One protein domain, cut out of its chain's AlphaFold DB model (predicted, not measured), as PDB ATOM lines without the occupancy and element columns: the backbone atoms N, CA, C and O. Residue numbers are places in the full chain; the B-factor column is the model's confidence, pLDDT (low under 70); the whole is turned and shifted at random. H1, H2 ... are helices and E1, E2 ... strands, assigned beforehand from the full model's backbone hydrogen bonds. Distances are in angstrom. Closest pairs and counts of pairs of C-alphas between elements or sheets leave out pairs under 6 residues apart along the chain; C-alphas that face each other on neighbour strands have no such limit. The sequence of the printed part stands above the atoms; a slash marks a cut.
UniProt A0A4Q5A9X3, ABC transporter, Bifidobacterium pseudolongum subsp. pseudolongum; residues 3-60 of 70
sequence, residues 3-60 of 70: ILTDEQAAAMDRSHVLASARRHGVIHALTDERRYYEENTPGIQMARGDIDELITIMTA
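This is residues 3 to 60 of the 70 residues of the protein "ABC transporter" of Bifidobacterium pseudolongum subsp. pseudolongum (UniProt A0A4Q5A9X3). A two-stranded hairpin, E1 and E2, forms the middle of a small domain; H3 packs on one side of it, nearer to E1, while H1 and H2 lie on the other side, off opposite ends of E2. Residues 41 to 50, between H2 and H3, run back past the hairpin from one side to the other. The printed part has 58 residues with three named helices and two named strands, in the order H1, E1, E2, H2, H3; the sheet, order E1 - E2, is antiparallel, and the class is mixed, helices and strands. The whole is compact, with a radius of gyration of the C-alphas of 10.7 A, and its outline is rounded, spanning 28 by 22 by 18 A.

Begin with the hairpin of E1, residues 17 to 23, and E2, residues 26 to 31, which are antiparallel neighbours with 159 degrees between their directions. Look at C-alphas 20 and 29, which face each other at 4.2 A, then at N 18 and O 30, 2.8 A apart, and N 28 and O 21, 2.9 A apart, both pairs within hydrogen-bond range. Next look at H3, residues 51 to 60: its closest C-alphas to E1 are those of Ala 21 and Ile 57, 5.7 A apart. Its closest to E2 are those of Leu 30 and Ile 57, 7.6 A apart. Now turn to H1, residues 6 to 11, where the closest C-alphas to E2 are those of Asp 6 and Val 26, 6.9 A apart. H2, residues 34 to 40, follows E2 through a tight link and is apart from E1, H1 and H3. H1 and H3 are apart too. In H1, H2 and H3 every O i to N i+4 pair is within hydrogen-bond range.

Find C-alpha 17 at (24.553, -9.115, 19.875); from there E1 runs 16.3 A to C-alpha 23 at (18.652, 2.857, 10.539). E2 comes back over 15.9 A, from Val 26 to Thr 31. H1, Asp 6 to Ala 11, is 8.6 A long, and H2, Arg 34 to Asn 40, is 10.3 A. H3, the longest helix, covers 13.9 A from Ile 51 to C-alpha 60 at (11.847, -5.600, 14.045).

Look for the two C-alphas farthest apart at Pro 42 and Thr 59, 28.6 A from each other. The printed part, residues 3 to 60, has no cut. None of the links is long; that from H2 to H3, with 10 residues, is short but not tight, and the others are tight. In this model the mean pLDDT of the printed part is 90.3, and no printed residue is under 70.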
ATOM      1  N   ILE A   3      26.445   1.568  17.900       94.69
ATOM      2  CA  ILE A   3      26.216   2.185  16.592       94.69
ATOM      3  C   ILE A   3      27.423   1.850  15.722       94.69
ATOM      4  O   ILE A   3      28.562   2.155  16.078       94.69
ATOM      5  N   LEU A   4      27.152   1.189  14.603       94.25
ATOM      6  CA  LEU A   4      28.153   0.533  13.775       94.25
ATOM      7  C   LEU A   4      28.021   0.984  12.322       94.25
ATOM      8  O   LEU A   4      26.912   1.085  11.789       94.25
ATOM      9  N   THR A   5      29.157   1.184  11.662       94.94
ATOM     10  CA  THR A   5      29.206   1.180  10.197       94.94
ATOM     11  C   THR A   5      29.038  -0.242   9.661       94.94
ATOM     12  O   THR A   5      29.140  -1.226  10.397       94.94
ATOM     13  N   ASP A   6      28.828  -0.364   8.353       92.25
ATOM     14  CA  ASP A   6      28.738  -1.668   7.691       92.25
ATOM     15  C   ASP A   6      30.025  -2.477   7.817       92.25
ATOM     16  O   ASP A   6      29.981  -3.680   8.069       92.25
ATOM     17  N   GLU A   7      31.167  -1.805   7.710       92.81
ATOM     18  CA  GLU A   7      32.490  -2.407   7.862       92.81
ATOM     19  C   GLU A   7      32.706  -2.910   9.293       92.81
ATOM     20  O   GLU A   7      33.119  -4.053   9.487       92.81
ATOM     21  N   GLN A   8      32.353  -2.104  10.302       93.12
ATOM     22  CA  GLN A   8      32.439  -2.513  11.707       93.12
ATOM     23  C   GLN A   8      31.509  -3.694  11.996       93.12
ATOM     24  O   GLN A   8      31.928  -4.675  12.605       93.12
ATOM     25  N   ALA A   9      30.266  -3.650  11.516       91.44
ATOM     26  CA  ALA A   9      29.314  -4.738  11.706       91.44
ATOM     27  C   ALA A   9      29.721  -6.029  10.977       91.44
ATOM     28  O   ALA A   9      29.336  -7.120  11.407       91.44
ATOM     29  N   ALA A  10      30.448  -5.931   9.860       91.31
ATOM     30  CA  ALA A  10      30.977  -7.080   9.130       91.31
ATOM     31  C   ALA A  10      32.205  -7.700   9.817       91.31
ATOM     32  O   ALA A  10      32.373  -8.916   9.757       91.31
ATOM     33  N   ALA A  11      33.037  -6.882  10.465       90.56
ATOM     34  CA  ALA A  11      34.275  -7.320  11.107       90.56
ATOM     35  C   ALA A  11      34.118  -7.719  12.587       90.56
ATOM     36  O   ALA A  11      34.954  -8.461  13.097       90.56
ATOM     37  N   MET A  12      33.091  -7.225  13.290       89.44
ATOM     38  CA  MET A  12      32.937  -7.476  14.726       89.44
ATOM     39  C   MET A  12      32.423  -8.885  15.045       89.44
ATOM     40  O   MET A  12      31.620  -9.462  14.304       89.44
ATOM     41  N   ASP A  13      32.805  -9.389  16.218       90.81
ATOM     42  CA  ASP A  13      32.177 -10.567  16.814       90.81
ATOM     43  C   ASP A  13      30.709 -10.270  17.160       90.81
ATOM     44  O   ASP A  13      30.393  -9.271  17.805       90.81
ATOM     45  N   ARG A  14      29.785 -11.137  16.742       90.75
ATOM     46  CA  ARG A  14      28.341 -10.984  16.989       90.75
ATOM     47  C   ARG A  14      27.825 -11.861  18.132       90.75
ATOM     48  O   ARG A  14      26.620 -11.875  18.361       90.75
ATOM     49  N   SER A  15      28.706 -12.562  18.847       91.06
ATOM     50  CA  SER A  15      28.341 -13.525  19.898       91.06
ATOM     51  C   SER A  15      27.515 -12.919  21.038       91.06
ATOM     52  O   SER A  15      26.693 -13.612  21.627       91.06
ATOM     53  N   HIS A  16      27.677 -11.618  21.300       92.69
ATOM     54  CA  HIS A  16      26.955 -10.878  22.340       92.69
ATOM     55  C   HIS A  16      25.956  -9.852  21.771       92.69
ATOM     56  O   HIS A  16      25.536  -8.923  22.464       92.69
ATOM     57  N   VAL A  17      25.581  -9.970  20.490       92.19
ATOM     58  CA  VAL A  17      24.553  -9.115  19.875       92.19
ATOM     59  C   VAL A  17      23.191  -9.762  20.023       92.19
ATOM     60  O   VAL A  17      22.903 -10.740  19.352       92.19
ATOM     61  N   LEU A  18      22.319  -9.170  20.829       91.38
ATOM     62  CA  LEU A  18      20.981  -9.698  21.100       91.38
ATOM     63  C   LEU A  18      20.018  -9.489  19.924       91.38
ATOM     64  O   LEU A  18      19.206 -10.352  19.604       91.38
ATOM     65  N   ALA A  19      20.101  -8.318  19.295       90.69
ATOM     66  CA  ALA A  19      19.293  -7.930  18.145       90.69
ATOM     67  C   ALA A  19      19.964  -6.757  17.428       90.69
ATOM     68  O   ALA A  19      20.719  -5.996  18.041       90.69
ATOM     69  N   SER A  20      19.673  -6.574  16.142       91.19
ATOM     70  CA  SER A  20      20.160  -5.410  15.402       91.19
ATOM     71  C   SER A  20      19.179  -4.938  14.338       91.19
ATOM     72  O   SER A  20      18.408  -5.729  13.799       91.19
ATOM     73  N   ALA A  21      19.223  -3.645  14.028       90.06
ATOM     74  CA  ALA A  21      18.455  -3.049  12.945       90.06
ATOM     75  C   ALA A  21      19.285  -1.989  12.215       90.06
ATOM     76  O   ALA A  21      20.034  -1.230  12.832       90.06
ATOM     77  N   ARG A  22      19.119  -1.899  10.891       89.69
ATOM     78  CA  ARG A  22      19.707  -0.820  10.091       89.69
ATOM     79  C   ARG A  22      18.801   0.406  10.125       89.69
ATOM     80  O   ARG A  22      17.621   0.304   9.793       89.69
ATOM     81  N   ARG A  23      19.354   1.565  10.485       85.31
ATOM     82  CA  ARG A  23      18.652   2.857  10.539       85.31
ATOM     83  C   ARG A  23      19.575   3.983  10.116       85.31
ATOM     84  O   ARG A  23      20.741   3.986  10.474       85.31
ATOM     85  N   HIS A  24      19.058   4.929   9.334       87.94
ATOM     86  CA  HIS A  24      19.811   6.112   8.890       87.94
ATOM     87  C   HIS A  24      21.204   5.801   8.294       87.94
ATOM     88  O   HIS A  24      22.136   6.580   8.444       87.94
ATOM     89  N   GLY A  25      21.357   4.648   7.630       89.06
ATOM     90  CA  GLY A  25      22.628   4.222   7.030       89.06
ATOM     91  C   GLY A  25      23.628   3.555   7.984       89.06
ATOM     92  O   GLY A  25      24.671   3.116   7.519       89.06
ATOM     93  N   VAL A  26      23.306   3.416   9.271       92.38
ATOM     94  CA  VAL A  26      24.128   2.727  10.279       92.38
ATOM     95  C   VAL A  26      23.375   1.546  10.890       92.38
ATOM     96  O   VAL A  26      22.158   1.407  10.736       92.38
ATOM     97  N   ILE A  27      24.094   0.658  11.568       92.50
ATOM     98  CA  ILE A  27      23.520  -0.492  12.267       92.50
ATOM     99  C   ILE A  27      23.480  -0.190  13.760       92.50
ATOM    100  O   ILE A  27      24.492   0.144  14.369       92.50
ATOM    101  N   HIS A  28      22.297  -0.342  14.343       93.12
ATOM    102  CA  HIS A  28      22.075  -0.259  15.777       93.12
ATOM    103  C   HIS A  28      21.984  -1.678  16.320       93.12
ATOM    104  O   HIS A  28      21.119  -2.441  15.888       93.12
ATOM    105  N   ALA A  29      22.873  -2.040  17.244       92.81
ATOM    106  CA  ALA A  29      22.907  -3.368  17.845       92.81
ATOM    107  C   ALA A  29      22.720  -3.307  19.366       92.81
ATOM    108  O   ALA A  29      23.364  -2.530  20.083       92.81
ATOM    109  N   LEU A  30      21.816  -4.146  19.864       93.19
ATOM    110  CA  LEU A  30      21.642  -4.403  21.285       93.19
ATOM    111  C   LEU A  30      22.656  -5.442  21.736       93.19
ATOM    112  O   LEU A  30      22.889  -6.430  21.049       93.19
ATOM    113  N   THR A  31      23.243  -5.204  22.900       92.56
ATOM    114  CA  THR A  31      24.208  -6.102  23.527       92.56
ATOM    115  C   THR A  31      24.063  -6.027  25.036       92.56
ATOM    116  O   THR A  31      23.743  -4.963  25.580       92.56
ATOM    117  N   ASP A  32      24.289  -7.157  25.686       92.94
ATOM    118  CA  ASP A  32      24.461  -7.306  27.126       92.94
ATOM    119  C   ASP A  32      25.918  -7.079  27.573       92.94
ATOM    120  O   ASP A  32      26.144  -6.652  28.703       92.94
ATOM    121  N   GLU A  33      26.897  -7.228  26.678       94.88
ATOM    122  CA  GLU A  33      28.330  -7.105  26.972       94.88
ATOM    123  C   GLU A  33      28.944  -5.802  26.437       94.88
ATOM    124  O   GLU A  33      29.828  -5.774  25.579       94.88
ATOM    125  N   ARG A  34      28.499  -4.664  26.979       92.44
ATOM    126  CA  ARG A  34      29.002  -3.334  26.579       92.44
ATOM    127  C   ARG A  34      30.530  -3.209  26.663       92.44
ATOM    128  O   ARG A  34      31.145  -2.703  25.726       92.44
ATOM    129  N   ARG A  35      31.128  -3.622  27.785       93.38
ATOM    130  CA  ARG A  35      32.567  -3.436  28.037       93.38
ATOM    131  C   ARG A  35      33.416  -4.226  27.039       93.38
ATOM    132  O   ARG A  35      34.402  -3.697  26.542       93.38
ATOM    133  N   TYR A  36      32.992  -5.445  26.701       94.69
ATOM    134  CA  TYR A  36      33.666  -6.277  25.704       94.69
ATOM    135  C   TYR A  36      33.834  -5.529  24.375       94.69
ATOM    136  O   TYR A  36      34.934  -5.465  23.827       94.69
ATOM    137  N   TYR A  37      32.765  -4.908  23.876       94.00
ATOM    138  CA  TYR A  37      32.823  -4.184  22.609       94.00
ATOM    139  C   TYR A  37      33.642  -2.896  22.687       94.00
ATOM    140  O   TYR A  37      34.362  -2.591  21.739       94.00
ATOM    141  N   GLU A  38      33.583  -2.172  23.806       91.62
ATOM    142  CA  GLU A  38      34.419  -0.983  24.025       91.62
ATOM    143  C   GLU A  38      35.922  -1.313  24.002       91.62
ATOM    144  O   GLU A  38      36.710  -0.523  23.486       91.62
ATOM    145  N   GLU A  39      36.321  -2.481  24.511       93.31
ATOM    146  CA  GLU A  39      37.725  -2.915  24.558       93.31
ATOM    147  C   GLU A  39      38.216  -3.516  23.230       93.31
ATOM    148  O   GLU A  39      39.370  -3.321  22.852       93.31
ATOM    149  N   ASN A  40      37.345  -4.232  22.508       91.75
ATOM    150  CA  ASN A  40      37.735  -5.032  21.338       91.75
ATOM    151  C   ASN A  40      37.363  -4.401  19.992       91.75
ATOM    152  O   ASN A  40      37.818  -4.876  18.951       91.75
ATOM    153  N   THR A  41      36.552  -3.340  19.981       89.31
ATOM    154  CA  THR A  41      36.130  -2.659  18.746       89.31
ATOM    155  C   THR A  41      36.556  -1.188  18.773       89.31
ATOM    156  O   THR A  41      35.788  -0.322  19.202       89.31
ATOM    157  N   PRO A  42      37.779  -0.863  18.313       88.25
ATOM    158  CA  PRO A  42      38.273   0.509  18.296       88.25
ATOM    159  C   PRO A  42      37.331   1.457  17.545       88.25
ATOM    160  O   PRO A  42      36.927   1.196  16.411       88.25
ATOM    161  N   GLY A  43      36.994   2.581  18.178       89.88
ATOM    162  CA  GLY A  43      36.141   3.608  17.575       89.88
ATOM    163  C   GLY A  43      34.658   3.237  17.480       89.88
ATOM    164  O   GLY A  43      33.915   3.922  16.775       89.88
ATOM    165  N   ILE A  44      34.208   2.180  18.166       92.56
ATOM    166  CA  ILE A  44      32.782   1.868  18.261       92.56
ATOM    167  C   ILE A  44      32.031   2.974  19.004       92.56
ATOM    168  O   ILE A  44      32.465   3.462  20.051       92.56
ATOM    169  N   GLN A  45      30.885   3.379  18.462       94.75
ATOM    170  CA  GLN A  45      30.030   4.358  19.114       94.75
ATOM    171  C   GLN A  45      29.036   3.664  20.037       94.75
ATOM    172  O   GLN A  45      28.383   2.685  19.671       94.75
ATOM    173  N   MET A  46      28.891   4.218  21.237       91.62
ATOM    174  CA  MET A  46      28.005   3.691  22.262       91.62
ATOM    175  C   MET A  46      26.901   4.689  22.574       91.62
ATOM    176  O   MET A  46      27.166   5.788  23.056       91.62
ATOM    177  N   ALA A  47      25.654   4.269  22.389       88.50
ATOM    178  CA  ALA A  47      24.484   5.073  22.706       88.50
ATOM    179  C   ALA A  47      23.654   4.449  23.830       88.50
ATOM    180  O   ALA A  47      23.580   3.220  23.999       88.50
ATOM    181  N   ARG A  48      23.001   5.323  24.599       85.00
ATOM    182  CA  ARG A  48      21.867   4.950  25.441       85.00
ATOM    183  C   ARG A  48      20.620   5.119  24.578       85.00
ATOM    184  O   ARG A  48      20.236   6.249  24.309       85.00
ATOM    185  N   GLY A  49      20.070   4.006  24.100       79.69
ATOM    186  CA  GLY A  49      18.826   4.026  23.330       79.69
ATOM    187  C   GLY A  49      17.658   4.461  24.197       79.69
ATOM    188  O   GLY A  49      17.649   4.176  25.402       79.69
ATOM    189  N   ASP A  50      16.698   5.151  23.593       87.62
ATOM    190  CA  ASP A  50      15.401   5.363  24.222       87.62
ATOM    191  C   ASP A  50      14.554   4.078  24.174       87.62
ATOM    192  O   ASP A  50      14.912   3.090  23.529       87.62
ATOM    193  N   ILE A  51      13.451   4.052  24.919       87.62
ATOM    194  CA  ILE A  51      12.643   2.837  25.040       87.62
ATOM    195  C   ILE A  51      11.975   2.435  23.718       87.62
ATOM    196  O   ILE A  51      11.860   1.242  23.443       87.62
ATOM    197  N   ASP A  52      11.596   3.403  22.887       87.81
ATOM    198  CA  ASP A  52      10.928   3.149  21.612       87.81
ATOM    199  C   ASP A  52      11.901   2.519  20.612       87.81
ATOM    200  O   ASP A  52      11.567   1.562  19.910       87.81
ATOM    201  N   GLU A  53      13.142   2.998  20.587       84.56
ATOM    202  CA  GLU A  53      14.233   2.451  19.797       84.56
ATOM    203  C   GLU A  53      14.586   1.030  20.242       84.56
ATOM    204  O   GLU A  53      14.695   0.135  19.400       84.56
ATOM    205  N   LEU A  54      14.687   0.796  21.556       87.69
ATOM    206  CA  LEU A  54      14.911  -0.539  22.112       87.69
ATOM    207  C   LEU A  54      13.794  -1.508  21.692       87.69
ATOM    208  O   LEU A  54      14.088  -2.566  21.137       87.69
ATOM    209  N   ILE A  55      12.523  -1.133  21.889       87.88
ATOM    210  CA  ILE A  55      11.361  -1.942  21.481       87.88
ATOM    211  C   ILE A  55      11.409  -2.216  19.982       87.88
ATOM    212  O   ILE A  55      11.169  -3.340  19.540       87.88
ATOM    213  N   THR A  56      11.747  -1.208  19.185       86.62
ATOM    214  CA  THR A  56      11.772  -1.361  17.738       86.62
ATOM    215  C   THR A  56      12.864  -2.329  17.292       86.62
ATOM    216  O   THR A  56      12.611  -3.174  16.441       86.62
ATOM    217  N   ILE A  57      14.063  -2.265  17.874       88.06
ATOM    218  CA  ILE A  57      15.137  -3.215  17.553       88.06
ATOM    219  C   ILE A  57      14.774  -4.625  18.036       88.06
ATOM    220  O   ILE A  57      15.038  -5.591  17.330       88.06
ATOM    221  N   MET A  58      14.125  -4.761  19.192       85.94
ATOM    222  CA  MET A  58      13.703  -6.067  19.710       85.94
ATOM    223  C   MET A  58      12.563  -6.708  18.907       85.94
ATOM    224  O   MET A  58      12.483  -7.930  18.846       85.94
ATOM    225  N   THR A  59      11.674  -5.909  18.310       85.25
ATOM    226  CA  THR A  59      10.504  -6.409  17.564       85.25
ATOM    227  C   THR A  59      10.736  -6.518  16.058       85.25
ATOM    228  O   THR A  59      10.156  -7.395  15.423       85.25
ATOM    229  N   ALA A  60      11.564  -5.645  15.481       75.94
ATOM    230  CA  ALA A  60      11.847  -5.600  14.045       75.94
ATOM    231  C   ALA A  60      13.269  -6.048  13.677       75.94
ATOM    232  O   ALA A  60      13.576  -6.171  12.491       75.94
TER     233      ALA A  60